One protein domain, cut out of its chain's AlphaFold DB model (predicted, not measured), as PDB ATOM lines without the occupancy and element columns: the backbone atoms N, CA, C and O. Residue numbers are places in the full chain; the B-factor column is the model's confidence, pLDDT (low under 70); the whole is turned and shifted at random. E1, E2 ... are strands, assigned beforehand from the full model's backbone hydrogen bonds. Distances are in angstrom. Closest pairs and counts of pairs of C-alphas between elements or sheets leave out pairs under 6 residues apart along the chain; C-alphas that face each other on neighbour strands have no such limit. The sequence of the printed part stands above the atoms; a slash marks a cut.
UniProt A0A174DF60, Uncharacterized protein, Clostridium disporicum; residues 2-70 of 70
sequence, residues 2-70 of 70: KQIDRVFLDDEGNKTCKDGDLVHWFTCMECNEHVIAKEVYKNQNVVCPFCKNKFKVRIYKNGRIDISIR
ATOM      1  N   LYS A   2     -42.411 144.487 124.402       53.16
ATOM      2  CA  LYS A   2     -41.419 144.030 123.410       53.16
ATOM      3  C   LYS A   2     -41.917 144.467 122.033       53.16
ATOM      4  O   LYS A   2     -43.023 144.101 121.653       53.16
ATOM      5  N   GLN A   3     -41.146 145.295 121.339       68.75
ATOM      6  CA  GLN A   3     -41.473 145.744 119.990       68.75
ATOM      7  C   GLN A   3     -41.343 144.522 119.068       68.75
ATOM      8  O   GLN A   3     -40.239 144.028 118.849       68.75
ATOM      9  N   ILE A   4     -42.473 143.952 118.642       77.06
ATOM     10  CA  ILE A   4     -42.476 142.832 117.697       77.06
ATOM     11  C   ILE A   4     -42.195 143.410 116.318       77.06
ATOM     12  O   ILE A   4     -42.883 144.332 115.875       77.06
ATOM     13  N   ASP A   5     -41.178 142.872 115.655       85.19
ATOM     14  CA  ASP A   5     -40.879 143.235 114.282       85.19
ATOM     15  C   ASP A   5     -41.963 142.677 113.348       85.19
ATOM     16  O   ASP A   5     -42.318 141.500 113.431       85.19
ATOM     17  N   ARG A   6     -42.503 143.529 112.470       91.25
ATOM     18  CA  ARG A   6     -43.560 143.175 111.511       91.25
ATOM     19  C   ARG A   6     -43.013 142.436 110.288       91.25
ATOM     20  O   ARG A   6     -43.774 142.115 109.384       91.25
ATOM     21  N   VAL A   7     -41.718 142.148 110.238       93.00
ATOM     22  CA  VAL A   7     -41.104 141.394 109.144       93.00
ATOM     23  C   VAL A   7     -41.459 139.908 109.231       93.00
ATOM     24  O   VAL A   7     -41.250 139.257 110.254       93.00
ATOM     25  N   PHE A   8     -41.967 139.355 108.129       92.94
ATOM     26  CA  PHE A   8     -42.089 137.914 107.944       92.94
ATOM     27  C   PHE A   8     -40.731 137.236 108.150       92.94
ATOM     28  O   PHE A   8     -39.708 137.709 107.650       92.94
ATOM     29  N   LEU A   9     -40.726 136.117 108.865       94.12
ATOM     30  CA  LEU A   9     -39.518 135.339 109.121       94.12
ATOM     31  C   LEU A   9     -39.401 134.188 108.116       94.12
ATOM     32  O   LEU A   9     -40.398 133.809 107.514       94.12
ATOM     33  N   ASP A  10     -38.216 133.628 107.916       92.44
ATOM     34  CA  ASP A  10     -38.052 132.349 107.221       92.44
ATOM     35  C   ASP A  10     -38.305 131.161 108.176       92.44
ATOM     36  O   ASP A  10     -38.675 131.337 109.340       92.44
ATOM     37  N   ASP A  11     -38.141 129.929 107.681       91.56
ATOM     38  CA  ASP A  11     -38.307 128.710 108.490       91.56
ATOM     39  C   ASP A  11     -37.295 128.600 109.648       91.56
ATOM     40  O   ASP A  11     -37.557 127.872 110.607       91.56
ATOM     41  N   GLU A  12     -36.168 129.311 109.573       93.31
ATOM     42  CA  GLU A  12     -35.125 129.358 110.605       93.31
ATOM     43  C   GLU A  12     -35.365 130.494 111.618       93.31
ATOM     44  O   GLU A  12     -34.689 130.573 112.643       93.31
ATOM     45  N   GLY A  13     -36.360 131.353 111.374       91.31
ATOM     46  CA  GLY A  13     -36.702 132.488 112.225       91.31
ATOM     47  C   GLY A  13     -35.941 133.775 111.897       91.31
ATOM     48  O   GLY A  13     -36.055 134.745 112.651       91.31
ATOM     49  N   ASN A  14     -35.198 133.828 110.789       92.62
ATOM     50  CA  ASN A  14     -34.508 135.037 110.348       92.62
ATOM     51  C   ASN A  14     -35.459 135.965 109.590       92.62
ATOM     52  O   ASN A  14     -36.385 135.525 108.914       92.62
ATOM     53  N   LYS A  15     -35.209 137.274 109.652       92.25
ATOM     54  CA  LYS A  15     -35.987 138.266 108.898       92.25
ATOM     55  C   LYS A  15     -35.819 138.066 107.389       92.25
ATOM     56  O   LYS A  15     -34.697 138.003 106.891       92.25
ATOM     57  N   THR A  16     -36.933 138.051 106.660       91.50
ATOM     58  CA  THR A  16     -36.932 137.888 105.193       91.50
ATOM     59  C   THR A  16     -36.518 139.150 104.431       91.50
ATOM     60  O   THR A  16     -36.125 139.055 103.268       91.50
ATOM     61  N   CYS A  17     -36.566 140.323 105.069       91.00
ATOM     62  CA  CYS A  17     -36.108 141.592 104.504       91.00
ATOM     63  C   CYS A  17     -35.184 142.356 105.461       91.00
ATOM     64  O   CYS A  17     -35.219 142.167 106.681       91.00
ATOM     65  N   LYS A  18     -34.353 143.224 104.880       89.50
ATOM     66  CA  LYS A  18     -33.427 144.130 105.573       89.50
ATOM     67  C   LYS A  18     -33.720 145.580 105.186       89.50
ATOM     68  O   LYS A  18     -34.434 145.828 104.214       89.50
ATOM     69  N   ASP A  19     -33.144 146.530 105.915       86.38
ATOM     70  CA  ASP A  19     -33.270 147.950 105.580       86.38
ATOM     71  C   ASP A  19     -32.755 148.229 104.160       86.38
ATOM     72  O   ASP A  19     -31.672 147.784 103.776       86.38
ATOM     73  N   GLY A  20     -33.556 148.952 103.375       88.12
ATOM     74  CA  GLY A  20     -33.279 149.255 101.968       88.12
ATOM     75  C   GLY A  20     -33.802 148.223 100.964       88.12
ATOM     76  O   GLY A  20     -33.755 148.486  99.763       88.12
ATOM     77  N   ASP A  21     -34.334 147.082 101.415       92.00
ATOM     78  CA  ASP A  21     -35.043 146.164 100.524       92.00
ATOM     79  C   ASP A  21     -36.381 146.761 100.062       92.00
ATOM     80  O   ASP A  21     -37.103 147.399 100.830       92.00
ATOM     81  N   LEU A  22     -36.755 146.480  98.812       91.38
ATOM     82  CA  LEU A  22     -38.139 146.638  98.374       91.38
ATOM     83  C   LEU A  22     -39.008 145.615  99.110       91.38
ATOM     84  O   LEU A  22     -38.670 144.427  99.176       91.38
ATOM     85  N   VAL A  23     -40.123 146.079  99.670       92.50
ATOM     86  CA  VAL A  23     -41.040 145.271 100.483       92.50
ATOM     87  C   VAL A  23     -42.481 145.468 100.038       92.50
ATOM     88  O   VAL A  23     -42.854 146.528  99.541       92.50
ATOM     89  N   HIS A  24     -43.303 144.450 100.282       91.62
ATOM     90  CA  HIS A  24     -44.759 144.533 100.191       91.62
ATOM     91  C   HIS A  24     -45.390 144.322 101.562       91.62
ATOM     92  O   HIS A  24     -44.846 143.609 102.410       91.62
ATOM     93  N   TRP A  25     -46.550 144.944 101.761       90.44
ATOM     94  CA  TRP A  25     -47.379 144.754 102.946       90.44
ATOM     95  C   TRP A  25     -48.381 143.631 102.715       90.44
ATOM     96  O   TRP A  25     -49.010 143.543 101.662       90.44
ATOM     97  N   PHE A  26     -48.555 142.797 103.731       88.94
ATOM     98  CA  PHE A  26     -49.476 141.673 103.735       88.94
ATOM     99  C   PHE A  26     -50.268 141.669 105.036       88.94
ATOM    100  O   PHE A  26     -49.780 142.076 106.092       88.94
ATOM    101  N   THR A  27     -51.483 141.144 104.965       91.12
ATOM    102  CA  THR A  27     -52.268 140.806 106.150       91.12
ATOM    103  C   THR A  27     -52.160 139.305 106.372       91.12
ATOM    104  O   THR A  27     -52.425 138.515 105.464       91.12
ATOM    105  N   CYS A  28     -51.742 138.897 107.568       91.06
ATOM    106  CA  CYS A  28     -51.711 137.490 107.940       91.06
ATOM    107  C   CYS A  28     -53.141 136.933 107.977       91.06
ATOM    108  O   CYS A  28     -53.964 137.431 108.737       91.06
ATOM    109  N   MET A  29     -53.426 135.877 107.211       89.94
ATOM    110  CA  MET A  29     -54.784 135.314 107.109       89.94
ATOM    111  C   MET A  29     -55.270 134.626 108.395       89.94
ATOM    112  O   MET A  29     -56.460 134.384 108.543       89.94
ATOM    113  N   GLU A  30     -54.357 134.322 109.320       94.12
ATOM    114  CA  GLU A  30     -54.653 133.577 110.552       94.12
ATOM    115  C   GLU A  30     -54.912 134.481 111.759       94.12
ATOM    116  O   GLU A  30     -55.748 134.185 112.603       94.12
ATOM    117  N   CYS A  31     -54.181 135.594 111.867       93.88
ATOM    118  CA  CYS A  31     -54.269 136.496 113.023       93.88
ATOM    119  C   CYS A  31     -54.597 137.944 112.654       93.88
ATOM    120  O   CYS A  31     -54.639 138.793 113.536       93.88
ATOM    121  N   ASN A  32     -54.809 138.236 111.366       93.50
ATOM    122  CA  ASN A  32     -55.116 139.563 110.822       93.50
ATOM    123  C   ASN A  32     -54.070 140.659 111.096       93.50
ATOM    124  O   ASN A  32     -54.307 141.824 110.788       93.50
ATOM    125  N   GLU A  33     -52.892 140.308 111.615       93.44
ATOM    126  CA  GLU A  33     -51.801 141.262 111.799       93.44
ATOM    127  C   GLU A  33     -51.149 141.656 110.474       93.44
ATOM    128  O   GLU A  33     -50.946 140.832 109.574       93.44
ATOM    129  N   HIS A  34     -50.760 142.927 110.395       92.25
ATOM    130  CA  HIS A  34     -50.017 143.467 109.264       92.25
ATOM    131  C   HIS A  34     -48.532 143.147 109.383       92.25
ATOM    132  O   HIS A  34     -47.888 143.460 110.394       92.25
ATOM    133  N   VAL A  35     -47.996 142.564 108.315       92.81
ATOM    134  CA  VAL A  35     -46.621 142.083 108.200       92.81
ATOM    135  C   VAL A  35     -46.030 142.464 106.843       92.81
ATOM    136  O   VAL A  35     -46.762 142.650 105.874       92.81
ATOM    137  N   ILE A  36     -44.707 142.580 106.763       92.25
ATOM    138  CA  ILE A  36     -43.986 142.896 105.525       92.25
ATOM    139  C   ILE A  36     -43.109 141.728 105.085       92.25
ATOM    140  O   ILE A  36     -42.533 141.026 105.914       92.25
ATOM    141  N   ALA A  37     -42.988 141.535 103.776       89.19
ATOM    142  CA  ALA A  37     -42.021 140.617 103.179       89.19
ATOM    143  C   ALA A  37     -41.290 141.288 102.020       89.19
ATOM    144  O   ALA A  37     -41.814 142.196 101.370       89.19
ATOM    145  N   LYS A  38     -40.080 140.796 101.748       90.19
ATOM    146  CA  LYS A  38     -39.265 141.246 100.623       90.19
ATOM    147  C   LYS A  38     -39.982 141.013  99.296       90.19
ATOM    148  O   LYS A  38     -40.542 139.939  99.049       90.19
ATOM    149  N   GLU A  39     -39.885 141.992  98.408       90.06
ATOM    150  CA  GLU A  39     -40.319 141.865  97.028       90.06
ATOM    151  C   GLU A  39     -39.348 140.972  96.247       90.06
ATOM    152  O   GLU A  39     -38.349 141.422  95.688       90.06
ATOM    153  N   VAL A  40     -39.627 139.667  96.207       87.94
ATOM    154  CA  VAL A  40     -38.962 138.755  95.272       87.94
ATOM    155  C   VAL A  40     -39.982 138.011  94.421       87.94
ATOM    156  O   VAL A  40     -40.952 137.441  94.919       87.94
ATOM    157  N   TYR A  41     -39.712 137.974  93.115       89.94
ATOM    158  CA  TYR A  41     -40.573 137.374  92.092       89.94
ATOM    159  C   TYR A  41     -40.449 135.843  92.021       89.94
ATOM    160  O   TYR A  41     -40.273 135.258  90.951       89.94
ATOM    161  N   LYS A  42     -40.481 135.191  93.184       89.38
ATOM    162  CA  LYS A  42     -40.408 133.737  93.367       89.38
ATOM    163  C   LYS A  42     -41.231 133.320  94.586       89.38
ATOM    164  O   LYS A  42     -41.636 134.164  95.380       89.38
ATOM    165  N   ASN A  43     -41.462 132.018  94.737       90.12
ATOM    166  CA  ASN A  43     -42.097 131.483  95.942       90.12
ATOM    167  C   ASN A  43     -41.200 131.718  97.162       90.12
ATOM    168  O   ASN A  43     -40.008 131.405  97.125       90.12
ATOM    169  N   GLN A  44     -41.796 132.220  98.237       90.50
ATOM    170  CA  GLN A  44     -41.164 132.419  99.533       90.50
ATOM    171  C   GLN A  44     -41.947 131.652 100.587       90.50
ATOM    172  O   GLN A  44     -43.162 131.815 100.696       90.50
ATOM    173  N   ASN A  45     -41.251 130.833 101.368       93.56
ATOM    174  CA  ASN A  45     -41.813 130.286 102.593       93.56
ATOM    175  C   ASN A  45     -41.553 131.293 103.705       93.56
ATOM    176  O   ASN A  45     -40.406 131.691 103.907       93.56
ATOM    177  N   VAL A  46     -42.610 131.705 104.393       94.00
ATOM    178  CA  VAL A  46     -42.537 132.719 105.438       94.00
ATOM    179  C   VAL A  46     -43.295 132.289 106.685       94.00
ATOM    180  O   VAL A  46     -44.226 131.489 106.622       94.00
ATOM    181  N   VAL A  47     -42.914 132.844 107.826       95.38
ATOM    182  CA  VAL A  47     -43.491 132.577 109.138       95.38
ATOM    183  C   VAL A  47     -43.947 133.896 109.738       95.38
ATOM    184  O   VAL A  47     -43.169 134.846 109.851       95.38
ATOM    185  N   CYS A  48     -45.221 133.975 110.123       94.31
ATOM    186  CA  CYS A  48     -45.754 135.178 110.752       94.31
ATOM    187  C   CYS A  48     -45.078 135.400 112.119       94.31
ATOM    188  O   CYS A  48     -45.126 134.508 112.972       94.31
ATOM    189  N   PRO A  49     -44.493 136.581 112.389       94.62
ATOM    190  CA  PRO A  49     -43.824 136.845 113.660       94.62
ATOM    191  C   PRO A  49     -44.789 136.850 114.856       94.62
ATOM    192  O   PRO A  49     -44.338 136.582 115.971       94.62
ATOM    193  N   PHE A  50     -46.088 137.082 114.624       94.00
ATOM    194  CA  PHE A  50     -47.134 137.158 115.649       94.00
ATOM    195  C   PHE A  50     -47.702 135.785 116.031       94.00
ATOM    196  O   PHE A  50     -47.557 135.364 117.174       94.00
ATOM    197  N   CYS A  51     -48.308 135.065 115.080       94.12
ATOM    198  CA  CYS A  51     -48.975 133.779 115.342       94.12
ATOM    199  C   CYS A  51     -48.113 132.544 115.052       94.12
ATOM    200  O   CYS A  51     -48.546 131.429 115.317       94.12
ATOM    201  N   LYS A  52     -46.908 132.720 114.494       94.12
ATOM    202  CA  LYS A  52     -45.977 131.639 114.115       94.12
ATOM    203  C   LYS A  52     -46.495 130.662 113.049       94.12
ATOM    204  O   LYS A  52     -45.790 129.709 112.723       94.12
ATOM    205  N   ASN A  53     -47.655 130.928 112.445       95.12
ATOM    206  CA  ASN A  53     -48.140 130.162 111.300       95.12
ATOM    207  C   ASN A  53     -47.262 130.371 110.066       95.12
ATOM    208  O   ASN A  53     -46.656 131.434 109.871       95.12
ATOM    209  N   LYS A  54     -47.193 129.319 109.249       95.00
ATOM    210  CA  LYS A  54     -46.365 129.245 108.049       95.00
ATOM    211  C   LYS A  54     -47.210 129.511 106.816       95.00
ATOM    212  O   LYS A  54     -48.299 128.968 106.658       95.00
ATOM    213  N   PHE A  55     -46.664 130.311 105.917       93.25
ATOM    214  CA  PHE A  55     -47.315 130.709 104.683       93.25
ATOM    215  C   PHE A  55     -46.358 130.555 103.514       93.25
ATOM    216  O   PHE A  55     -45.134 130.570 103.659       93.25
ATOM    217  N   LYS A  56     -46.938 130.452 102.325       92.81
ATOM    218  CA  LYS A  56     -46.235 130.613 101.064       92.81
ATOM    219  C   LYS A  56     -46.724 131.888 100.397       92.81
ATOM    220  O   LYS A  56     -47.913 132.009 100.106       92.81
ATOM    221  N   VAL A  57     -45.799 132.813 100.158       90.88
ATOM    222  CA  VAL A  57     -46.044 134.089  99.479       90.88
ATOM    223  C   VAL A  57     -45.393 134.052  98.101       90.88
ATOM    224  O   VAL A  57     -44.250 133.613  97.951       90.88
ATOM    225  N   ARG A  58     -46.113 134.528  97.087       91.50
ATOM    226  CA  ARG A  58     -45.598 134.712  95.732       91.50
ATOM    227  C   ARG A  58     -46.015 136.073  95.199       91.50
ATOM    228  O   ARG A  58     -47.200 136.384  95.134       91.50
ATOM    229  N   ILE A  59     -45.027 136.846  94.764       90.69
ATOM    230  CA  ILE A  59     -45.228 138.140  94.114       90.69
ATOM    231  C   ILE A  59     -44.922 137.954  92.629       90.69
ATOM    232  O   ILE A  59     -43.900 137.369  92.263       90.69
ATOM    233  N   TYR A  60     -45.816 138.404  91.758       89.69
ATOM    234  CA  TYR A  60     -45.653 138.324  90.309       89.69
ATOM    235  C   TYR A  60     -45.236 139.688  89.752       89.69
ATOM    236  O   TYR A  60     -45.613 140.729  90.280       89.69
ATOM    237  N   LYS A  61     -44.497 139.698  88.635       88.50
ATOM    238  CA  LYS A  61     -44.025 140.940  87.986       88.50
ATOM    239  C   LYS A  61     -45.151 141.882  87.537       88.50
ATOM    240  O   LYS A  61     -44.898 143.050  87.289       88.50
ATOM    241  N   ASN A  62     -46.375 141.374  87.404       89.44
ATOM    242  CA  ASN A  62     -47.566 142.155  87.061       89.44
ATOM    243  C   ASN A  62     -48.292 142.729  88.295       89.44
ATOM    244  O   ASN A  62     -49.432 143.163  88.170       89.44
ATOM    245  N   GLY A  63     -47.678 142.677  89.482       84.00
ATOM    246  CA  GLY A  63     -48.246 143.195  90.729       84.00
ATOM    247  C   GLY A  63     -49.240 142.258  91.418       84.00
ATOM    248  O   GLY A  63     -49.706 142.569  92.511       84.00
ATOM    249  N   ARG A  64     -49.558 141.093  90.832       88.88
ATOM    250  CA  ARG A  64     -50.367 140.081  91.522       88.88
ATOM    251  C   ARG A  64     -49.596 139.527  92.720       88.88
ATOM    252  O   ARG A  64     -48.392 139.283  92.641       88.88
ATOM    253  N   ILE A  65     -50.319 139.273  93.802       88.69
ATOM    254  CA  ILE A  65     -49.812 138.667  95.029       88.69
ATOM    255  C   ILE A  65     -50.690 137.461  95.356       88.69
ATOM    256  O   ILE A  65     -51.905 137.602  95.453       88.69
ATOM    257  N   ASP A  66     -50.073 136.298  95.552       89.94
ATOM    258  CA  ASP A  66     -50.740 135.122  96.110       89.94
ATOM    259  C   ASP A  66     -50.132 134.811  97.491       89.94
ATOM    260  O   ASP A  66     -48.907 134.726  97.639       89.94
ATOM    261  N   ILE A  67     -50.986 134.608  98.497       88.69
ATOM    262  CA  ILE A  67     -50.616 134.105  99.825       88.69
ATOM    263  C   ILE A  67     -51.465 132.873 100.144       88.69
ATOM    264  O   ILE A  67     -52.666 132.850  99.896       88.69
ATOM    265  N   SER A  68     -50.831 131.825 100.660       90.19
ATOM    266  CA  SER A  68     -51.495 130.566 101.014       90.19
ATOM    267  C   SER A  68     -50.918 130.001 102.305       90.19
ATOM    268  O   SER A  68     -49.737 130.205 102.594       90.19
ATOM    269  N   ILE A  69     -51.751 129.316 103.085       88.75
ATOM    270  CA  ILE A  69     -51.310 128.552 104.258       88.75
ATOM    271  C   ILE A  69     -50.492 127.357 103.764       88.75
ATOM    272  O   ILE A  69     -50.801 126.785 102.713       88.75
ATOM    273  N   ARG A  70     -49.418 127.031 104.484       85.31
ATOM    274  CA  ARG A  70     -48.546 125.895 104.178       85.31
ATOM    275  C   ARG A  70     -48.871 124.682 105.036       85.31
ATOM    276  O   ARG A  70     -49.144 124.883 106.236       85.31
TER     277      ARG A  70
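AT A GLANCE: This is residues 2 to 70 of the 70 residues of an uncharacterized protein of Clostridium disporicum (UniProt A0A174DF60). What shape is this? There is little regular structure: a long unnamed stretch, residues 2 to 22, leads into a hairpin, E1 and E2, then a separate three-stranded antiparallel meander, E3 E4 E5, each strand beside the one before. How big is it? The printed part has 69 residues, 26 in five named strands, all strand; it is compact, radius of gyration of the C-alphas 11.1 A, spanning 36 by 27 by 21 A.

IN THESE COORDINATES: Where is the hairpin? E1 is residues 23 to 27, from C-alpha 23 at (-41.040, 145.271, 100.483); E2 is 34 to 38. Where is the meander? E3 is residues 43 to 47, E4 54 to 59, 16.6 A long, and E5 65 to 69, ending at C-alpha 69, (-51.310, 128.552, 104.258).

HOW THE PARTS SIT: Which atoms pair? Within hydrogen-bond range are N 26 and O 35 of E1 and E2, 2.8 A, N 44 and O 57 of hairpin E3 and E4, 2.8 A, and N 56 and O 68 of hairpin E4 and E5, 2.8 A. Do E2 and E3 touch? They are only just apart, closest C-alphas 8.2 A.

THE WHOLE: Any cut? The printed part has no cut, and no link between strands is long. Where is confidence low? Residues 2 to 3 have pLDDT under 70.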